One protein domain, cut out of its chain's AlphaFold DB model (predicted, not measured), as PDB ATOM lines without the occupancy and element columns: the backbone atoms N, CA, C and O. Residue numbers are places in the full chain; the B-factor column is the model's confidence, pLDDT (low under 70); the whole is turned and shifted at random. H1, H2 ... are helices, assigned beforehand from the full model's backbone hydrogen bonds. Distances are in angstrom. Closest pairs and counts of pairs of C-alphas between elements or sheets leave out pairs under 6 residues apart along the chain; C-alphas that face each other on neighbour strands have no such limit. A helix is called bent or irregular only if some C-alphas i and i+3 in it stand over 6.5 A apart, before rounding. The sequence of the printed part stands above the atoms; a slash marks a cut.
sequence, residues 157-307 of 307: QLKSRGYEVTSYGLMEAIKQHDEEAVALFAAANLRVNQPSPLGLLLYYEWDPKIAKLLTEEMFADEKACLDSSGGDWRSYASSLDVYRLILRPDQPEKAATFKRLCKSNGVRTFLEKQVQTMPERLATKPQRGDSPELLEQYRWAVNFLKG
ATOM      1  N   GLN A 157      55.331  -0.847  16.233       91.69
ATOM      2  CA  GLN A 157      54.452   0.321  16.331       91.69
ATOM      3  C   GLN A 157      53.077  -0.013  16.917       91.69
ATOM      4  O   GLN A 157      52.580   0.716  17.772       91.69
ATOM      5  N   LEU A 158      52.487  -1.145  16.520       94.69
ATOM      6  CA  LEU A 158      51.248  -1.640  17.127       94.69
ATOM      7  C   LEU A 158      51.415  -1.859  18.633       94.69
ATOM      8  O   LEU A 158      50.613  -1.363  19.419       94.69
ATOM      9  N   LYS A 159      52.511  -2.510  19.044       94.00
ATOM     10  CA  LYS A 159      52.808  -2.730  20.466       94.00
ATOM     11  C   LYS A 159      53.017  -1.428  21.234       94.00
ATOM     12  O   LYS A 159      52.500  -1.306  22.338       94.00
ATOM     13  N   SER A 160      53.731  -0.446  20.673       92.88
ATOM     14  CA  SER A 160      53.913   0.858  21.334       92.88
ATOM     15  C   SER A 160      52.609   1.643  21.475       92.88
ATOM     16  O   SER A 160      52.489   2.457  22.382       92.88
ATOM     17  N   ARG A 161      51.630   1.379  20.601       93.38
ATOM     18  CA  ARG A 161      50.268   1.926  20.682       93.38
ATOM     19  C   ARG A 161      49.348   1.137  21.621       93.38
ATOM     20  O   ARG A 161      48.208   1.534  21.814       93.38
ATOM     21  N   GLY A 162      49.825   0.038  22.208       96.12
ATOM     22  CA  GLY A 162      49.045  -0.801  23.121       96.12
ATOM     23  C   GLY A 162      48.217  -1.894  22.442       96.12
ATOM     24  O   GLY A 162      47.418  -2.538  23.114       96.12
ATOM     25  N   TYR A 163      48.413  -2.146  21.145       96.62
ATOM     26  CA  TYR A 163      47.726  -3.222  20.433       96.62
ATOM     27  C   TYR A 163      48.548  -4.512  20.405       96.62
ATOM     28  O   TYR A 163      49.745  -4.529  20.102       96.62
ATOM     29  N   GLU A 164      47.870  -5.633  20.636       96.06
ATOM     30  CA  GLU A 164      48.418  -6.954  20.353       96.06
ATOM     31  C   GLU A 164      48.327  -7.270  18.856       96.06
ATOM     32  O   GLU A 164      47.325  -6.981  18.208       96.06
ATOM     33  N   VAL A 165      49.347  -7.920  18.282       95.19
ATOM     34  CA  VAL A 165      49.350  -8.296  16.853       95.19
ATOM     35  C   VAL A 165      48.544  -9.584  16.638       95.19
ATOM     36  O   VAL A 165      49.091 -10.631  16.293       95.19
ATOM     37  N   THR A 166      47.242  -9.521  16.908       96.12
ATOM     38  CA  THR A 166      46.292 -10.641  16.845       96.12
ATOM     39  C   THR A 166      44.975 -10.194  16.204       96.12
ATOM     40  O   THR A 166      44.716  -8.999  16.056       96.12
ATOM     41  N   SER A 167      44.102 -11.146  15.858       95.00
ATOM     42  CA  SER A 167      42.736 -10.845  15.405       95.00
ATOM     43  C   SER A 167      41.943 -10.033  16.436       95.00
ATOM     44  O   SER A 167      41.111  -9.214  16.058       95.00
ATOM     45  N   TYR A 168      42.197 -10.243  17.732       95.38
ATOM     46  CA  TYR A 168      41.578  -9.461  18.803       95.38
ATOM     47  C   TYR A 168      42.093  -8.017  18.814       95.38
ATOM     48  O   TYR A 168      41.294  -7.088  18.848       95.38
ATOM     49  N   GLY A 169      43.408  -7.811  18.681       96.94
ATOM     50  CA  GLY A 169      43.964  -6.460  18.585       96.94
ATOM     51  C   GLY A 169      43.454  -5.685  17.368       96.94
ATOM     52  O   GLY A 169      43.151  -4.501  17.489       96.94
ATOM     53  N   LEU A 170      43.275  -6.350  16.219       97.69
ATOM     54  CA  LEU A 170      42.643  -5.734  15.047       97.69
ATOM     55  C   LEU A 170      41.191  -5.329  15.333       97.69
ATOM     56  O   LEU A 170      40.756  -4.257  14.925       97.69
ATOM     57  N   MET A 171      40.441  -6.180  16.033       96.69
ATOM     58  CA  MET A 171      39.061  -5.892  16.420       96.69
ATOM     59  C   MET A 171      38.974  -4.662  17.335       96.69
ATOM     60  O   MET A 171      38.112  -3.816  17.121       96.69
ATOM     61  N   GLU A 172      39.881  -4.527  18.305       97.81
ATOM     62  CA  GLU A 172      39.958  -3.333  19.157       97.81
ATOM     63  C   GLU A 172      40.313  -2.074  18.355       97.81
ATOM     64  O   GLU A 172      39.691  -1.036  18.560       97.81
ATOM     65  N   ALA A 173      41.241  -2.161  17.395       97.88
ATOM     66  CA  ALA A 173      41.565  -1.030  16.520       97.88
ATOM     67  C   ALA A 173      40.364  -0.592  15.660       97.88
ATOM     68  O   ALA A 173      40.105   0.602  15.529       97.88
ATOM     69  N   ILE A 174      39.589  -1.548  15.128       97.69
ATOM     70  CA  ILE A 174      38.340  -1.270  14.395       97.69
ATOM     71  C   ILE A 174      37.325  -0.582  15.314       97.69
ATOM     72  O   ILE A 174      36.768   0.444  14.943       97.69
ATOM     73  N   LYS A 175      37.123  -1.111  16.525       97.06
ATOM     74  CA  LYS A 175      36.195  -0.556  17.522       97.06
ATOM     75  C   LYS A 175      36.551   0.872  17.939       97.06
ATOM     76  O   LYS A 175      35.672   1.675  18.228       97.06
ATOM     77  N   GLN A 176      37.841   1.184  17.997       97.25
ATOM     78  CA  GLN A 176      38.341   2.517  18.336       97.25
ATOM     79  C   GLN A 176      38.395   3.466  17.133       97.25
ATOM     80  O   GLN A 176      38.771   4.625  17.295       97.25
ATOM     81  N   HIS A 177      38.025   2.996  15.940       96.31
ATOM     82  CA  HIS A 177      38.184   3.712  14.678       96.31
ATOM     83  C   HIS A 177      39.623   4.212  14.417       96.31
ATOM     84  O   HIS A 177      39.836   5.272  13.827       96.31
ATOM     85  N   ASP A 178      40.632   3.451  14.849       97.31
ATOM     86  CA  ASP A 178      42.046   3.811  14.699       97.31
ATOM     87  C   ASP A 178      42.564   3.402  13.309       97.31
ATOM     88  O   ASP A 178      43.112   2.313  13.106       97.31
ATOM     89  N   GLU A 179      42.357   4.285  12.325       96.88
ATOM     90  CA  GLU A 179      42.771   4.087  10.928       96.88
ATOM     91  C   GLU A 179      44.270   3.734  10.814       96.88
ATOM     92  O   GLU A 179      44.658   2.848  10.049       96.88
ATOM     93  N   GLU A 180      45.125   4.382  11.605       95.38
ATOM     94  CA  GLU A 180      46.571   4.159  11.563       95.38
ATOM     95  C   GLU A 180      46.945   2.778  12.107       95.38
ATOM     96  O   GLU A 180      47.752   2.074  11.496       95.38
ATOM     97  N   ALA A 181      46.342   2.347  13.219       97.06
ATOM     98  CA  ALA A 181      46.556   1.000  13.736       97.06
ATOM     99  C   ALA A 181      46.077  -0.064  12.741       97.06
ATOM    100  O   ALA A 181      46.796  -1.033  12.494       97.06
ATOM    101  N   VAL A 182      44.916   0.123  12.104       97.06
ATOM    102  CA  VAL A 182      44.420  -0.807  11.074       97.06
ATOM    103  C   VAL A 182      45.391  -0.896   9.891       97.06
ATOM    104  O   VAL A 182      45.718  -2.000   9.447       97.06
ATOM    105  N   ALA A 183      45.920   0.238   9.421       96.06
ATOM    106  CA  ALA A 183      46.941   0.254   8.372       96.06
ATOM    107  C   ALA A 183      48.221  -0.487   8.802       96.06
ATOM    108  O   ALA A 183      48.800  -1.245   8.019       96.06
ATOM    109  N   LEU A 184      48.641  -0.335  10.063       95.50
ATOM    110  CA  LEU A 184      49.780  -1.065  10.617       95.50
ATOM    111  C   LEU A 184      49.513  -2.574  10.719       95.50
ATOM    112  O   LEU A 184      50.430  -3.357  10.481       95.50
ATOM    113  N   PHE A 185      48.287  -3.011  11.021       96.88
ATOM    114  CA  PHE A 185      47.917  -4.432  11.002       96.88
ATOM    115  C   PHE A 185      48.022  -5.041   9.601       96.88
ATOM    116  O   PHE A 185      48.549  -6.150   9.458       96.88
ATOM    117  N   ALA A 186      47.579  -4.309   8.578       94.19
ATOM    118  CA  ALA A 186      47.751  -4.705   7.183       94.19
ATOM    119  C   ALA A 186      49.242  -4.783   6.812       94.19
ATOM    120  O   ALA A 186      49.714  -5.819   6.342       94.19
ATOM    121  N   ALA A 187      50.018  -3.741   7.124       92.25
ATOM    122  CA  ALA A 187      51.461  -3.706   6.871       92.25
ATOM    123  C   ALA A 187      52.239  -4.788   7.653       92.25
ATOM    124  O   ALA A 187      53.256  -5.298   7.185       92.25
ATOM    125  N   ALA A 188      51.751  -5.191   8.830       92.69
ATOM    126  CA  ALA A 188      52.304  -6.279   9.637       92.69
ATOM    127  C   ALA A 188      52.037  -7.684   9.059       92.69
ATOM    128  O   ALA A 188      52.475  -8.675   9.668       92.69
ATOM    129  N   ASN A 189      51.319  -7.776   7.931       91.62
ATOM    130  CA  ASN A 189      50.839  -9.013   7.318       91.62
ATOM    131  C   ASN A 189      50.089  -9.903   8.324       91.62
ATOM    132  O   ASN A 189      50.315 -11.117   8.379       91.62
ATOM    133  N   LEU A 190      49.241  -9.305   9.174       94.88
ATOM    134  CA  LEU A 190      48.393 -10.074  10.084       94.88
ATOM    135  C   LEU A 190      47.470 -10.990   9.265       94.88
ATOM    136  O   LEU A 190      46.816 -10.541   8.329       94.88
ATOM    137  N   ARG A 191      47.384 -12.264   9.655       94.69
ATOM    138  CA  ARG A 191      46.367 -13.196   9.156       94.69
ATOM    139  C   ARG A 191      45.288 -13.340  10.215       94.69
ATOM    140  O   ARG A 191      45.566 -13.784  11.328       94.69
ATOM    141  N   VAL A 192      44.080 -12.922   9.868       94.25
ATOM    142  CA  VAL A 192      42.901 -13.069  10.712       94.25
ATOM    143  C   VAL A 192      42.497 -14.540  10.704       94.25
ATOM    144  O   VAL A 192      42.494 -15.191   9.666       94.25
ATOM    145  N   ASN A 193      42.184 -15.072  11.877       89.50
ATOM    146  CA  ASN A 193      41.883 -16.491  12.087       89.50
ATOM    147  C   ASN A 193      40.515 -16.729  12.744       89.50
ATOM    148  O   ASN A 193      40.242 -17.837  13.195       89.50
ATOM    149  N   GLN A 194      39.686 -15.689  12.835       89.12
ATOM    150  CA  GLN A 194      38.349 -15.733  13.425       89.12
ATOM    151  C   GLN A 194      37.438 -14.700  12.742       89.12
ATOM    152  O   GLN A 194      37.940 -13.660  12.307       89.12
ATOM    153  N   PRO A 195      36.112 -14.919  12.683       89.81
ATOM    154  CA  PRO A 195      35.194 -14.057  11.933       89.81
ATOM    155  C   PRO A 195      34.937 -12.686  12.570       89.81
ATOM    156  O   PRO A 195      34.451 -11.766  11.906       89.81
ATOM    157  N   SER A 196      35.255 -12.531  13.857       90.50
ATOM    158  CA  SER A 196      34.853 -11.380  14.670       90.50
ATOM    159  C   SER A 196      35.280 -10.012  14.122       90.50
ATOM    160  O   SER A 196      34.429  -9.129  14.112       90.50
ATOM    161  N   PRO A 197      36.517  -9.789  13.623       94.44
ATOM    162  CA  PRO A 197      36.913  -8.475  13.109       94.44
ATOM    163  C   PRO A 197      36.074  -8.029  11.906       94.44
ATOM    164  O   PRO A 197      35.628  -6.884  11.851       94.44
ATOM    165  N   LEU A 198      35.804  -8.945  10.967       94.00
ATOM    166  CA  LEU A 198      34.972  -8.651   9.801       94.00
ATOM    167  C   LEU A 198      33.507  -8.453  10.204       94.00
ATOM    168  O   LEU A 198      32.854  -7.526   9.728       94.00
ATOM    169  N   GLY A 199      32.995  -9.308  11.096       91.44
ATOM    170  CA  GLY A 199      31.639  -9.188  11.629       91.44
ATOM    171  C   GLY A 199      31.411  -7.861  12.355       91.44
ATOM    172  O   GLY A 199      30.411  -7.193  12.096       91.44
ATOM    173  N   LEU A 200      32.358  -7.447  13.206       93.12
ATOM    174  CA  LEU A 200      32.313  -6.178  13.933       93.12
ATOM    175  C   LEU A 200      32.265  -4.991  12.968       93.12
ATOM    176  O   LEU A 200      31.342  -4.185  13.066       93.12
ATOM    177  N   LEU A 201      33.207  -4.919  12.018       95.56
ATOM    178  CA  LEU A 201      33.272  -3.835  11.034       95.56
ATOM    179  C   LEU A 201      31.969  -3.715  10.240       95.56
ATOM    180  O   LEU A 201      31.445  -2.628  10.033       95.56
ATOM    181  N   LEU A 202      31.443  -4.830   9.739       93.88
ATOM    182  CA  LEU A 202      30.302  -4.768   8.834       93.88
ATOM    183  C   LEU A 202      28.980  -4.516   9.573       93.88
ATOM    184  O   LEU A 202      28.080  -3.870   9.024       93.88
ATOM    185  N   TYR A 203      28.839  -5.017  10.800       91.00
ATOM    186  CA  TYR A 203      27.570  -4.970  11.518       91.00
ATOM    187  C   TYR A 203      27.459  -3.807  12.507       91.00
ATOM    188  O   TYR A 203      26.430  -3.133  12.512       91.00
ATOM    189  N   TYR A 204      28.498  -3.555  13.305       92.00
ATOM    190  CA  TYR A 204      28.461  -2.575  14.396       92.00
ATOM    191  C   TYR A 204      29.248  -1.303  14.066       92.00
ATOM    192  O   TYR A 204      28.698  -0.214  14.171       92.00
ATOM    193  N   GLU A 205      30.487  -1.445  13.597       95.38
ATOM    194  CA  GLU A 205      31.466  -0.348  13.512       95.38
ATOM    195  C   GLU A 205      31.782   0.011  12.058       95.38
ATOM    196  O   GLU A 205      32.939   0.057  11.641       95.38
ATOM    197  N   TRP A 206      30.744   0.192  11.239       95.31
ATOM    198  CA  TRP A 206      30.944   0.442   9.812       95.31
ATOM    199  C   TRP A 206      31.686   1.751   9.565       95.31
ATOM    200  O   TRP A 206      31.169   2.836   9.827       95.31
ATOM    201  N   ASP A 207      32.858   1.625   8.950       97.12
ATOM    202  CA  ASP A 207      33.677   2.742   8.512       97.12
ATOM    203  C   ASP A 207      34.292   2.429   7.132       97.12
ATOM    204  O   ASP A 207      35.078   1.480   6.995       97.12
ATOM    205  N   PRO A 208      33.957   3.204   6.082       95.56
ATOM    206  CA  PRO A 208      34.426   2.941   4.726       95.56
ATOM    207  C   PRO A 208      35.932   3.174   4.552       95.56
ATOM    208  O   PRO A 208      36.524   2.632   3.615       95.56
ATOM    209  N   LYS A 209      36.576   3.974   5.409       96.75
ATOM    210  CA  LYS A 209      38.027   4.173   5.359       96.75
ATOM    211  C   LYS A 209      38.746   2.976   5.957       96.75
ATOM    212  O   LYS A 209      39.612   2.412   5.294       96.75
ATOM    213  N   ILE A 210      38.318   2.527   7.136       97.50
ATOM    214  CA  ILE A 210      38.842   1.307   7.769       97.50
ATOM    215  C   ILE A 210      38.644   0.109   6.847       97.50
ATOM    216  O   ILE A 210      39.582  -0.651   6.614       97.50
ATOM    217  N   ALA A 211      37.462  -0.012   6.236       97.12
ATOM    218  CA  ALA A 211      37.187  -1.054   5.258       97.12
ATOM    219  C   ALA A 211      38.232  -1.069   4.132       97.12
ATOM    220  O   ALA A 211      38.738  -2.138   3.798       97.12
ATOM    221  N   LYS A 212      38.602   0.090   3.569       96.56
ATOM    222  CA  LYS A 212      39.605   0.192   2.490       96.56
ATOM    223  C   LYS A 212      41.018  -0.207   2.917       96.56
ATOM    224  O   LYS A 212      41.774  -0.657   2.061       96.56
ATOM    225  N   LEU A 213      41.366  -0.050   4.191       96.62
ATOM    226  CA  LEU A 213      42.689  -0.403   4.718       96.62
ATOM    227  C   LEU A 213      42.873  -1.914   4.902       96.62
ATOM    228  O   LEU A 213      43.992  -2.413   4.810       96.62
ATOM    229  N   LEU A 214      41.785  -2.651   5.132       96.75
ATOM    230  CA  LEU A 214      41.822  -4.108   5.215       96.75
ATOM    231  C   LEU A 214      42.105  -4.724   3.842       96.75
ATOM    232  O   LEU A 214      41.501  -4.318   2.843       96.75
ATOM    233  N   THR A 215      42.969  -5.739   3.789       94.56
ATOM    234  CA  THR A 215      43.353  -6.413   2.538       94.56
ATOM    235  C   THR A 215      42.768  -7.819   2.432       94.56
ATOM    236  O   THR A 215      42.391  -8.424   3.435       94.56
ATOM    237  N   GLU A 216      42.690  -8.357   1.211       94.88
ATOM    238  CA  GLU A 216      42.196  -9.724   0.986       94.88
ATOM    239  C   GLU A 216      43.105 -10.762   1.659       94.88
ATOM    240  O   GLU A 216      42.633 -11.752   2.211       94.88
ATOM    241  N   GLU A 217      44.413 -10.505   1.704       92.31
ATOM    242  CA  GLU A 217      45.391 -11.379   2.343       92.31
ATOM    243  C   GLU A 217      45.114 -11.534   3.841       92.31
ATOM    244  O   GLU A 217      45.229 -12.638   4.379       92.31
ATOM    245  N   MET A 218      44.701 -10.464   4.523       94.75
ATOM    246  CA  MET A 218      44.372 -10.540   5.948       94.75
ATOM    247  C   MET A 218      43.252 -11.548   6.228       94.75
ATOM    248  O   MET A 218      43.273 -12.190   7.273       94.75
ATOM    249  N   PHE A 219      42.324 -11.726   5.283       94.62
ATOM    250  CA  PHE A 219      41.130 -12.567   5.403       94.62
ATOM    251  C   PHE A 219      41.162 -13.793   4.474       94.62
ATOM    252  O   PHE A 219      40.128 -14.394   4.192       94.62
ATOM    253  N   ALA A 220      42.349 -14.188   4.005       90.38
ATOM    254  CA  ALA A 220      42.503 -15.320   3.091       90.38
ATOM    255  C   ALA A 220      42.159 -16.679   3.731       90.38
ATOM    256  O   ALA A 220      41.834 -17.626   3.016       90.38
ATOM    257  N   ASP A 221      42.250 -16.792   5.060       88.94
ATOM    258  CA  ASP A 221      41.799 -17.981   5.786       88.94
ATOM    259  C   ASP A 221      40.266 -17.986   5.852       88.94
ATOM    260  O   ASP A 221      39.647 -17.006   6.262       88.94
ATOM    261  N   GLU A 222      39.640 -19.110   5.506       86.88
ATOM    262  CA  GLU A 222      38.191 -19.277   5.614       86.88
ATOM    263  C   GLU A 222      37.686 -19.026   7.045       86.88
ATOM    264  O   GLU A 222      36.582 -18.511   7.225       86.88
ATOM    265  N   LYS A 223      38.520 -19.283   8.060       87.31
ATOM    266  CA  LYS A 223      38.209 -18.989   9.466       87.31
ATOM    267  C   LYS A 223      38.066 -17.501   9.772       87.31
ATOM    268  O   LYS A 223      37.395 -17.138  10.733       87.31
ATOM    269  N   ALA A 224      38.645 -16.631   8.948       89.50
ATOM    270  CA  ALA A 224      38.463 -15.184   9.039       89.50
ATOM    271  C   ALA A 224      37.051 -14.730   8.633       89.50
ATOM    272  O   ALA A 224      36.657 -13.599   8.912       89.50
ATOM    273  N   CYS A 225      36.300 -15.609   7.966       89.19
ATOM    274  CA  CYS A 225      34.911 -15.407   7.579       89.19
ATOM    275  C   CYS A 225      33.947 -16.270   8.378       89.19
ATOM    276  O   CYS A 225      32.858 -15.844   8.724       89.19
ATOM    277  N   LEU A 226      34.290 -17.526   8.626       85.38
ATOM    278  CA  LEU A 226      33.379 -18.469   9.249       85.38
ATOM    279  C   LEU A 226      34.100 -19.211  10.346       85.38
ATOM    280  O   LEU A 226      35.085 -19.896  10.089       85.38
ATOM    281  N   ASP A 227      33.560 -19.139  11.557       76.06
ATOM    282  CA  ASP A 227      34.036 -19.993  12.631       76.06
ATOM    283  C   ASP A 227      33.654 -21.451  12.334       76.06
ATOM    284  O   ASP A 227      32.533 -21.902  12.574       76.06
ATOM    285  N   SER A 228      34.597 -22.173  11.728       66.44
ATOM    286  CA  SER A 228      34.556 -23.623  11.527       66.44
ATOM    287  C   SER A 228      35.325 -24.370  12.621       66.44
ATOM    288  O   SER A 228      35.321 -25.605  12.665       66.44
ATOM    289  N   SER A 229      35.989 -23.639  13.523       56.62
ATOM    290  CA  SER A 229      36.849 -24.170  14.576       56.62
ATOM    291  C   SER A 229      36.047 -24.588  15.805       56.62
ATOM    292  O   SER A 229      36.090 -23.951  16.847       56.62
ATOM    293  N   GLY A 230      35.393 -25.747  15.702       51.16
ATOM    294  CA  GLY A 230      35.061 -26.548  16.882       51.16
ATOM    295  C   GLY A 230      33.579 -26.803  17.106       51.16
ATOM    296  O   GLY A 230      33.051 -26.409  18.132       51.16
ATOM    297  N   GLY A 231      32.928 -27.524  16.189       52.84
ATOM    298  CA  GLY A 231      31.739 -28.352  16.464       52.84
ATOM    299  C   GLY A 231      30.440 -27.660  16.906       52.84
ATOM    300  O   GLY A 231      29.383 -28.281  16.808       52.84
ATOM    301  N   ASP A 232      30.474 -26.403  17.349       63.62
ATOM    302  CA  ASP A 232      29.287 -25.658  17.746       63.62
ATOM    303  C   ASP A 232      28.683 -24.957  16.530       63.62
ATOM    304  O   ASP A 232      29.055 -23.851  16.132       63.62
ATOM    305  N   TRP A 233      27.708 -25.632  15.925       66.62
ATOM    306  CA  TRP A 233      26.917 -25.111  14.814       66.62
ATOM    307  C   TRP A 233      26.281 -23.743  15.119       66.62
ATOM    308  O   TRP A 233      25.921 -23.027  14.184       66.62
ATOM    309  N   ARG A 234      26.139 -23.358  16.398       64.75
ATOM    310  CA  ARG A 234      25.578 -22.063  16.808       64.75
ATOM    311  C   ARG A 234      26.496 -20.891  16.478       64.75
ATOM    312  O   ARG A 234      25.992 -19.872  16.008       64.75
ATOM    313  N   SER A 235      27.811 -21.019  16.659       65.88
ATOM    314  CA  SER A 235      28.782 -19.978  16.275       65.88
ATOM    315  C   SER A 235      28.831 -19.792  14.758       65.88
ATOM    316  O   SER A 235      28.814 -18.665  14.250       65.88
ATOM    317  N   TYR A 236      28.772 -20.909  14.027       68.69
ATOM    318  CA  TYR A 236      28.652 -20.928  12.570       68.69
ATOM    319  C   TYR A 236      27.364 -20.236  12.093       68.69
ATOM    320  O   TYR A 236      27.409 -19.336  11.255       68.69
ATOM    321  N   ALA A 237      26.212 -20.594  12.672       68.19
ATOM    322  CA  ALA A 237      24.920 -19.990  12.346       68.19
ATOM    323  C   ALA A 237      24.867 -18.493  12.686       68.19
ATOM    324  O   ALA A 237      24.366 -17.702  11.890       68.19
ATOM    325  N   SER A 238      25.443 -18.090  13.821       72.25
ATOM    326  CA  SER A 238      25.463 -16.686  14.251       72.25
ATOM    327  C   SER A 238      26.288 -15.812  13.301       72.25
ATOM    328  O   SER A 238      25.863 -14.713  12.949       72.25
ATOM    329  N   SER A 239      27.432 -16.314  12.824       73.62
ATOM    330  CA  SER A 239      28.260 -15.614  11.826       73.62
ATOM    331  C   SER A 239      27.503 -15.422  10.507       73.62
ATOM    332  O   SER A 239      27.534 -14.353   9.898       73.62
ATOM    333  N   LEU A 240      26.754 -16.442  10.085       78.75
ATOM    334  CA  LEU A 240      25.945 -16.391   8.870       78.75
ATOM    335  C   LEU A 240      24.736 -15.459   8.990       78.75
ATOM    336  O   LEU A 240      24.408 -14.774   8.023       78.75
ATOM    337  N   ASP A 241      24.104 -15.384  10.162       78.56
ATOM    338  CA  ASP A 241      23.019 -14.433  10.425       78.56
ATOM    339  C   ASP A 241      23.503 -12.979  10.365       78.56
ATOM    340  O   ASP A 241      22.787 -12.110   9.857       78.56
ATOM    341  N   VAL A 242      24.731 -12.709  10.818       80.81
ATOM    342  CA  VAL A 242      25.364 -11.393  10.656       80.81
ATOM    343  C   VAL A 242      25.533 -11.074   9.169       80.81
ATOM    344  O   VAL A 242      25.100 -10.013   8.717       80.81
ATOM    345  N   TYR A 243      26.067 -12.003   8.369       81.88
ATOM    346  CA  TYR A 243      26.251 -11.775   6.929       81.88
ATOM    347  C   TYR A 243      24.953 -11.671   6.154       81.88
ATOM    348  O   TYR A 243      24.876 -10.864   5.229       81.88
ATOM    349  N   ARG A 244      23.906 -12.389   6.565       83.31
ATOM    350  CA  ARG A 244      22.550 -12.162   6.069       83.31
ATOM    351  C   ARG A 244      22.184 -10.688   6.223       83.31
ATOM    352  O   ARG A 244      21.803 -10.067   5.243       83.31
ATOM    353  N   LEU A 245      22.363 -10.095   7.403       85.25
ATOM    354  CA  LEU A 245      22.011  -8.689   7.655       85.25
ATOM    355  C   LEU A 245      22.870  -7.676   6.876       85.25
ATOM    356  O   LEU A 245      22.462  -6.519   6.755       85.25
ATOM    357  N   ILE A 246      24.014  -8.094   6.335       88.19
ATOM    358  CA  ILE A 246      24.947  -7.242   5.584       88.19
ATOM    359  C   ILE A 246      24.772  -7.385   4.066       88.19
ATOM    360  O   ILE A 246      24.840  -6.395   3.341       88.19
ATOM    361  N   LEU A 247      24.550  -8.606   3.575       91.31
ATOM    362  CA  LEU A 247      24.399  -8.919   2.155       91.31
ATOM    363  C   LEU A 247      23.000  -8.542   1.672       91.31
ATOM    364  O   LEU A 247      22.136  -9.395   1.462       91.31
ATOM    365  N   ARG A 248      22.799  -7.238   1.487       92.06
ATOM    366  CA  ARG A 248      21.549  -6.661   1.009       92.06
ATOM    367  C   ARG A 248      21.762  -5.605  -0.079       92.06
ATOM    368  O   ARG A 248      22.781  -4.910  -0.059       92.06
ATOM    369  N   PRO A 249      20.785  -5.428  -0.987       89.50
ATOM    370  CA  PRO A 249      20.863  -4.429  -2.051       89.50
ATOM    371  C   PRO A 249      20.892  -2.980  -1.543       89.50
ATOM    372  O   PRO A 249      21.438  -2.121  -2.227       89.50
ATOM    373  N   ASP A 250      20.350  -2.700  -0.353       92.88
ATOM    374  CA  ASP A 250      20.373  -1.375   0.283       92.88
ATOM    375  C   ASP A 250      21.722  -1.037   0.944       92.88
ATOM    376  O   ASP A 250      21.938   0.105   1.342       92.88
ATOM    377  N   GLN A 251      22.653  -1.996   1.044       93.56
ATOM    378  CA  GLN A 251      23.994  -1.806   1.623       93.56
ATOM    379  C   GLN A 251      25.110  -2.268   0.672       93.56
ATOM    380  O   GLN A 251      25.931  -3.124   1.028       93.56
ATOM    381  N   PRO A 252      25.193  -1.686  -0.538       92.88
ATOM    382  CA  PRO A 252      26.103  -2.157  -1.578       92.88
ATOM    383  C   PRO A 252      27.580  -2.042  -1.177       92.88
ATOM    384  O   PRO A 252      28.372  -2.911  -1.528       92.88
ATOM    385  N   GLU A 253      27.963  -1.027  -0.396       94.94
ATOM    386  CA  GLU A 253      29.354  -0.842   0.048       94.94
ATOM    387  C   GLU A 253      29.809  -1.910   1.048       94.94
ATOM    388  O   GLU A 253      30.934  -2.419   0.961       94.94
ATOM    389  N   LYS A 254      28.922  -2.299   1.972       95.06
ATOM    390  CA  LYS A 254      29.207  -3.367   2.932       95.06
ATOM    391  C   LYS A 254      29.251  -4.719   2.239       95.06
ATOM    392  O   LYS A 254      30.166  -5.498   2.487       95.06
ATOM    393  N   ALA A 255      28.313  -4.971   1.323       94.38
ATOM    394  CA  ALA A 255      28.306  -6.182   0.511       94.38
ATOM    395  C   ALA A 255      29.563  -6.280  -0.370       94.38
ATOM    396  O   ALA A 255      30.177  -7.342  -0.448       94.38
ATOM    397  N   ALA A 256      30.001  -5.174  -0.980       95.38
ATOM    398  CA  ALA A 256      31.236  -5.121  -1.759       95.38
ATOM    399  C   ALA A 256      32.479  -5.357  -0.886       95.38
ATOM    400  O   ALA A 256      33.355  -6.133  -1.266       95.38
ATOM    401  N   THR A 257      32.541  -4.750   0.303       95.88
ATOM    402  CA  THR A 257      33.618  -4.999   1.275       95.88
ATOM    403  C   THR A 257      33.647  -6.459   1.703       95.88
ATOM    404  O   THR A 257      34.710  -7.076   1.673       95.88
ATOM    405  N   PHE A 258      32.487  -7.034   2.023       95.25
ATOM    406  CA  PHE A 258      32.362  -8.449   2.343       95.25
ATOM    407  C   PHE A 258      32.863  -9.321   1.190       95.25
ATOM    408  O   PHE A 258      33.720 -10.165   1.400       95.25
ATOM    409  N   LYS A 259      32.401  -9.088  -0.043       94.81
ATOM    410  CA  LYS A 259      32.814  -9.850  -1.231       94.81
ATOM    411  C   LYS A 259      34.313  -9.734  -1.524       94.81
ATOM    412  O   LYS A 259      34.920 -10.669  -2.048       94.81
ATOM    413  N   ARG A 260      34.913  -8.579  -1.234       95.12
ATOM    414  CA  ARG A 260      36.352  -8.348  -1.392       95.12
ATOM    415  C   ARG A 260      37.144  -9.137  -0.353       95.12
ATOM    416  O   ARG A 260      37.986  -9.936  -0.729       95.12
ATOM    417  N   LEU A 261      36.835  -8.948   0.929       94.38
ATOM    418  CA  LEU A 261      37.614  -9.516   2.032       94.38
ATOM    419  C   LEU A 261      37.314 -10.999   2.267       94.38
ATOM    420  O   LEU A 261      38.215 -11.765   2.573       94.38
ATOM    421  N   CYS A 262      36.063 -11.420   2.104       91.88
ATOM    422  CA  CYS A 262      35.633 -12.771   2.401       91.88
ATOM    423  C   CYS A 262      35.430 -13.617   1.143       91.88
ATOM    424  O   CYS A 262      34.432 -13.484   0.433       91.88
ATOM    425  N   LYS A 263      36.355 -14.554   0.907       86.81
ATOM    426  CA  LYS A 263      36.298 -15.516  -0.209       86.81
ATOM    427  C   LYS A 263      35.837 -16.921   0.214       86.81
ATOM    428  O   LYS A 263      36.126 -17.897  -0.472       86.81
ATOM    429  N   SER A 264      35.139 -17.047   1.344       84.12
ATOM    430  CA  SER A 264      34.705 -18.350   1.870       84.12
ATOM    431  C   SER A 264      33.658 -19.029   0.976       84.12
ATOM    432  O   SER A 264      32.566 -18.501   0.735       84.12
ATOM    433  N   ASN A 265      33.961 -20.262   0.565       85.62
ATOM    434  CA  ASN A 265      33.008 -21.136  -0.117       85.62
ATOM    435  C   ASN A 265      31.884 -21.593   0.823       85.62
ATOM    436  O   ASN A 265      30.754 -21.799   0.369       85.62
ATOM    437  N   GLY A 266      32.167 -21.719   2.124       84.56
ATOM    438  CA  GLY A 266      31.176 -22.056   3.143       84.56
ATOM    439  C   GLY A 266      30.007 -21.069   3.192       84.56
ATOM    440  O   GLY A 266      28.851 -21.498   3.213       84.56
ATOM    441  N   VAL A 267      30.277 -19.756   3.109       87.19
ATOM    442  CA  VAL A 267      29.216 -18.729   3.134       87.19
ATOM    443  C   VAL A 267      28.305 -18.891   1.925       87.19
ATOM    444  O   VAL A 267      27.084 -18.960   2.060       87.19
ATOM    445  N   ARG A 268      28.898 -19.006   0.734       88.94
ATOM    446  CA  ARG A 268      28.143 -19.182  -0.507       88.94
ATOM    447  C   ARG A 268      27.302 -20.458  -0.481       88.94
ATOM    448  O   ARG A 268      26.115 -20.401  -0.787       88.94
ATOM    449  N   THR A 269      27.894 -21.579  -0.073       89.88
ATOM    450  CA  THR A 269      27.206 -22.875   0.025       89.88
ATOM    451  C   THR A 269      26.021 -22.804   0.990       89.88
ATOM    452  O   THR A 269      24.947 -23.332   0.702       89.88
ATOM    453  N   PHE A 270      26.179 -22.115   2.125       88.56
ATOM    454  CA  PHE A 270      25.080 -21.895   3.059       88.56
ATOM    455  C   PHE A 270      23.940 -21.090   2.427       88.56
ATOM    456  O   PHE A 270      22.785 -21.504   2.517       88.56
ATOM    457  N   LEU A 271      24.254 -19.970   1.769       90.88
ATOM    458  CA  LEU A 271      23.249 -19.125   1.120       90.88
ATOM    459  C   LEU A 271      22.509 -19.889   0.012       90.88
ATOM    460  O   LEU A 271      21.282 -19.849  -0.046       90.88
ATOM    461  N   GLU A 272      23.229 -20.653  -0.814       93.44
ATOM    462  CA  GLU A 272      22.638 -21.512  -1.849       93.44
ATOM    463  C   GLU A 272      21.690 -22.560  -1.236       93.44
ATOM    464  O   GLU A 272      20.572 -22.743  -1.723       93.44
ATOM    465  N   LYS A 273      22.071 -23.177  -0.109       92.25
ATOM    466  CA  LYS A 273      21.207 -24.110   0.628       92.25
ATOM    467  C   LYS A 273      19.950 -23.435   1.189       92.25
ATOM    468  O   LYS A 273      18.880 -24.050   1.173       92.25
ATOM    469  N   GLN A 274      20.035 -22.191   1.669       91.81
ATOM    470  CA  GLN A 274      18.844 -21.445   2.103       91.81
ATOM    471  C   GLN A 274      17.899 -21.182   0.927       91.81
ATOM    472  O   GLN A 274      16.712 -21.470   1.041       91.81
ATOM    473  N   VAL A 275      18.418 -20.749  -0.228       94.25
ATOM    474  CA  VAL A 275      17.605 -20.536  -1.442       94.25
ATOM    475  C   VAL A 275      16.883 -21.814  -1.885       94.25
ATOM    476  O   VAL A 275      15.738 -21.740  -2.327       94.25
ATOM    477  N   GLN A 276      17.524 -22.979  -1.755       95.69
ATOM    478  CA  GLN A 276      16.936 -24.269  -2.138       95.69
ATOM    479  C   GLN A 276      15.869 -24.766  -1.154       95.69
ATOM    480  O   GLN A 276      14.839 -25.276  -1.576       95.69
ATOM    481  N   THR A 277      16.115 -24.640   0.153       93.50
ATOM    482  CA  THR A 277      15.283 -25.290   1.185       93.50
ATOM    483  C   THR A 277      14.160 -24.403   1.719       93.50
ATOM    484  O   THR A 277      13.123 -24.904   2.146       93.50
ATOM    485  N   MET A 278      14.332 -23.082   1.701       93.12
ATOM    486  CA  MET A 278      13.376 -22.140   2.280       93.12
ATOM    487  C   MET A 278      12.001 -22.089   1.578       93.12
ATOM    488  O   MET A 278      11.017 -21.951   2.301       93.12
ATOM    489  N   PRO A 279      11.861 -22.248   0.240       95.31
ATOM    490  CA  PRO A 279      10.543 -22.287  -0.409       95.31
ATOM    491  C   PRO A 279       9.632 -23.396   0.134       95.31
ATOM    492  O   PRO A 279       8.460 -23.159   0.416       95.31
ATOM    493  N   GLU A 280      10.182 -24.596   0.336       93.56
ATOM    494  CA  GLU A 280       9.445 -25.724   0.911       93.56
ATOM    495  C   GLU A 280       9.089 -25.465   2.380       93.56
ATOM    496  O   GLU A 280       7.955 -25.723   2.794       93.56
ATOM    497  N   ARG A 281      10.013 -24.887   3.166       92.69
ATOM    498  CA  ARG A 281       9.733 -24.499   4.560       92.69
ATOM    499  C   ARG A 281       8.609 -23.472   4.648       92.69
ATOM    500  O   ARG A 281       7.709 -23.651   5.460       92.69
ATOM    501  N   LEU A 282       8.621 -22.449   3.793       92.44
ATOM    502  CA  LEU A 282       7.570 -21.428   3.723       92.44
ATOM    503  C   LEU A 282       6.195 -22.025   3.386       92.44
ATOM    504  O   LEU A 282       5.187 -21.541   3.891       92.44
ATOM    505  N   ALA A 283       6.148 -23.080   2.567       92.38
ATOM    506  CA  ALA A 283       4.901 -23.737   2.177       92.38
ATOM    507  C   ALA A 283       4.362 -24.720   3.233       92.38
ATOM    508  O   ALA A 283       3.151 -24.897   3.341       92.38
ATOM    509  N   THR A 284       5.244 -25.382   3.988       94.62
ATOM    510  CA  THR A 284       4.866 -26.523   4.844       94.62
ATOM    511  C   THR A 284       4.919 -26.207   6.336       94.62
ATOM    512  O   THR A 284       3.984 -26.520   7.073       94.62
ATOM    513  N   LYS A 285       6.014 -25.603   6.807       91.25
ATOM    514  CA  LYS A 285       6.249 -25.292   8.219       91.25
ATOM    515  C   LYS A 285       7.276 -24.158   8.340       91.25
ATOM    516  O   LYS A 285       8.463 -24.439   8.544       91.25
ATOM    517  N   PRO A 286       6.834 -22.891   8.228       85.31
ATOM    518  CA  PRO A 286       7.729 -21.743   8.306       85.31
ATOM    519  C   PRO A 286       8.504 -21.750   9.623       85.31
ATOM    520  O   PRO A 286       7.920 -21.931  10.698       85.31
ATOM    521  N   GLN A 287       9.821 -21.558   9.560       86.56
ATOM    522  CA  GLN A 287      10.606 -21.313  10.766       86.56
ATOM    523  C   GLN A 287      10.453 -19.852  11.196       86.56
ATOM    524  O   GLN A 287      10.089 -18.980  10.406       86.56
ATOM    525  N   ARG A 288      10.724 -19.560  12.474       80.88
ATOM    526  CA  ARG A 288      10.687 -18.181  12.975       80.88
ATOM    527  C   ARG A 288      11.670 -17.326  12.165       80.88
ATOM    528  O   ARG A 288      12.870 -17.567  12.216       80.88
ATOM    529  N   GLY A 289      11.145 -16.315  11.476       82.50
ATOM    530  CA  GLY A 289      11.925 -15.401  10.638       82.50
ATOM    531  C   GLY A 289      11.997 -15.785   9.158       82.50
ATOM    532  O   GLY A 289      12.536 -15.000   8.386       82.50
ATOM    533  N   ASP A 290      11.444 -16.933   8.741       89.12
ATOM    534  CA  ASP A 290      11.294 -17.229   7.317       89.12
ATOM    535  C   ASP A 290      10.247 -16.274   6.703       89.12
ATOM    536  O   ASP A 290       9.118 -16.187   7.185       89.12
ATOM    537  N   SER A 291      10.611 -15.570   5.627       93.38
ATOM    538  CA  SER A 291       9.695 -14.732   4.842       93.38
ATOM    539  C   SER A 291      10.067 -14.727   3.348       93.38
ATOM    540  O   SER A 291      11.218 -15.028   3.009       93.38
ATOM    541  N   PRO A 292       9.132 -14.390   2.438       93.69
ATOM    542  CA  PRO A 292       9.435 -14.222   1.015       93.69
ATOM    543  C   PRO A 292      10.521 -13.170   0.749       93.69
ATOM    544  O   PRO A 292      11.387 -13.378  -0.096       93.69
ATOM    545  N   GLU A 293      10.528 -12.073   1.506       92.56
ATOM    546  CA  GLU A 293      11.523 -11.001   1.385       92.56
ATOM    547  C   GLU A 293      12.921 -11.512   1.736       92.56
ATOM    548  O   GLU A 293      13.894 -11.221   1.040       92.56
ATOM    549  N   LEU A 294      13.020 -12.327   2.789       91.00
ATOM    550  CA  LEU A 294      14.285 -12.928   3.181       91.00
ATOM    551  C   LEU A 294      14.785 -13.943   2.133       91.00
ATOM    552  O   LEU A 294      15.988 -14.018   1.873       91.00
ATOM    553  N   LEU A 295      13.887 -14.689   1.485       93.31
ATOM    554  CA  LEU A 295      14.253 -15.564   0.369       93.31
ATOM    555  C   LEU A 295      14.820 -14.767  -0.817       93.31
ATOM    556  O   LEU A 295      15.845 -15.157  -1.380       93.31
ATOM    557  N   GLU A 296      14.191 -13.648  -1.183       94.50
ATOM    558  CA  GLU A 296      14.698 -12.760  -2.238       94.50
ATOM    559  C   GLU A 296      16.061 -12.164  -1.881       94.50
ATOM    560  O   GLU A 296      16.962 -12.113  -2.719       94.50
ATOM    561  N   GLN A 297      16.269 -11.810  -0.614       93.00
ATOM    562  CA  GLN A 297      17.568 -11.361  -0.125       93.00
ATOM    563  C   GLN A 297      18.644 -12.448  -0.260       93.00
ATOM    564  O   GLN A 297      19.747 -12.157  -0.727       93.00
ATOM    565  N   TYR A 298      18.343 -13.707   0.076       93.62
ATOM    566  CA  TYR A 298      19.286 -14.808  -0.145       93.62
ATOM    567  C   TYR A 298      19.593 -15.019  -1.632       93.62
ATOM    568  O   TYR A 298      20.756 -15.207  -1.991       93.62
ATOM    569  N   ARG A 299      18.586 -14.942  -2.513       94.94
ATOM    570  CA  ARG A 299      18.783 -15.029  -3.973       94.94
ATOM    571  C   ARG A 299      19.692 -13.914  -4.480       94.94
ATOM    572  O   ARG A 299      20.629 -14.183  -5.232       94.94
ATOM    573  N   TRP A 300      19.447 -12.685  -4.030       94.94
ATOM    574  CA  TRP A 300      20.285 -11.538  -4.350       94.94
ATOM    575  C   TRP A 300      21.727 -11.755  -3.886       94.94
ATOM    576  O   TRP A 300      22.646 -11.627  -4.692       94.94
ATOM    577  N   ALA A 301      21.929 -12.161  -2.628       93.56
ATOM    578  CA  ALA A 301      23.252 -12.389  -2.057       93.56
ATOM    579  C   ALA A 301      24.038 -13.460  -2.834       93.56
ATOM    580  O   ALA A 301      25.203 -13.248  -3.173       93.56
ATOM    581  N   VAL A 302      23.397 -14.582  -3.187       93.50
ATOM    582  CA  VAL A 302      24.009 -15.640  -4.011       93.50
ATOM    583  C   VAL A 302      24.438 -15.102  -5.376       93.50
ATOM    584  O   VAL A 302      25.551 -15.379  -5.819       93.50
ATOM    585  N   ASN A 303      23.581 -14.332  -6.047       94.38
ATOM    586  CA  ASN A 303      23.900 -13.767  -7.359       94.38
ATOM    587  C   ASN A 303      25.017 -12.719  -7.273       94.38
ATOM    588  O   ASN A 303      25.932 -12.724  -8.096       94.38
ATOM    589  N   PHE A 304      24.990 -11.868  -6.248       93.75
ATOM    590  CA  PHE A 304      25.992 -10.829  -6.023       93.75
ATOM    591  C   PHE A 304      27.393 -11.404  -5.769       93.75
ATOM    592  O   PHE A 304      28.385 -10.870  -6.273       93.75
ATOM    593  N   LEU A 305      27.476 -12.507  -5.017       91.19
ATOM    594  CA  LEU A 305      28.734 -13.206  -4.740       91.19
ATOM    595  C   LEU A 305      29.240 -14.060  -5.919       91.19
ATOM    596  O   LEU A 305      30.394 -14.480  -5.890       91.19
ATOM    597  N   LYS A 306      28.401 -14.342  -6.928       89.00
ATOM    598  CA  LYS A 306      28.776 -15.093  -8.143       89.00
ATOM    599  C   LYS A 306      29.389 -14.226  -9.239       89.00
ATOM    600  O   LYS A 306      30.258 -14.723  -9.952       89.00
ATOM    601  N   GLY A 307      28.867 -13.009  -9.422       75.38
ATOM    602  CA  GLY A 307      29.462 -12.011 -10.324       75.38
ATOM    603  C   GLY A 307      30.768 -11.471  -9.773       75.38
ATOM    604  O   GLY A 307      31.328 -10.545 -10.380       75.38
TER     605      GLY A 307
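What this domain is: This is residues 157 to 307 of the 307 residues of an uncharacterized protein of Rhodocyclaceae bacterium (UniProt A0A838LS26). The model is an elongated run of helices, with a cluster of short helices, H2 to H5, toward one end and a long helical hairpin, H8 and H9, reaching to the other. H6 and H7 lie between these two parts, with H6 crosswise to the hairpin, and the small H1 is at the far tip beyond H3. The printed part has 151 residues with nine named helices, H1 to H9 in chain order, and no named strand: the class is all helix. It is compact, with a radius of gyration of the C-alphas of 16.4 A, and spans 59 by 33 by 24 A.

How they stand to each other: H8, residues 265 to 284, is the longest helix; it has a kink of 36 degrees near residue 277 and is only just irregular, C-alphas 276 and 279 being 6.9 A apart. It forms a helical hairpin with H9, residues 292 to 306: they touch, closest at the C-alphas of Leu 271 and Tyr 298, 6.0 A, at a shallow tilt of 25 degrees, opposite ways. H6, residues 233 to 246, is close to H8 but not clearly touching, with C-alphas Leu 240 and Val 267 closest at 7.0 A, and about perpendicular to it at 88 degrees. H7, residues 252 to 261, is close to H9 but not clearly touching, with C-alphas Lys 259 and Leu 305 closest at 6.3 A. H4, residues 196 to 203, touches H6, with C-alphas Gly 199 and Val 242 closest at 6.7 A, at a shallow tilt of 34 degrees, only just short of steep. H4 and H7 only just touch, with 3 pairs of C-alphas within 8 A, the closest being Leu 202 and Lys 254, 6.2 A. H2, residues 167 to 175, touches H4, with C-alphas Met 171 and Pro 197 closest at 4.7 A. H2 forms a helical hairpin with H3, residues 179 to 187, with C-alphas Ala 173 and Ala 181 closest at 6.1 A. H3 touches H5, residues 208 to 213, at C-alphas Ala 183 and Leu 213, the closest, 5.6 A, and H1, residues 157 to 160, at C-alphas Leu 158 and Ala 181, the closest, 6.4 A. H8 and H9 are apart from H1 to H5. The helix packing is mostly aligned: six touching pairs, H2 and H3, H2 and H4, H3 and H5, H4 and H6, H4 and H7, and H8 and H9, are each at a shallow tilt, that of H4 and H6 only just, at 34 degrees. In H2 to H7 and H9 every O i to N i+4 pair is within hydrogen-bond range; in H8, 14 of 16 are, and H1 is too short for such a pair.

Where its parts are: From first to last C-alpha H8 measures 29.1 A, H9 21.4 A, H6 20.2 A and H7 14.1 A. H1 begins at C-alpha 157 (54.452, 0.321, 16.331), H8 at C-alpha 265 (33.008, -21.136, -0.117), and H9 ends at C-alpha 306 (28.776, -15.093, -8.143).

The domain as a whole: The C-alphas farthest apart, Ser 160 and Thr 284, are 58.5 A apart. The printed part has no cut and ends at residue 307, the chain's last. The link from H5 to H6, residues 214 to 232, is long. Mean pLDDT of the printed part is 90.1; residues 228 to 237 are under 70.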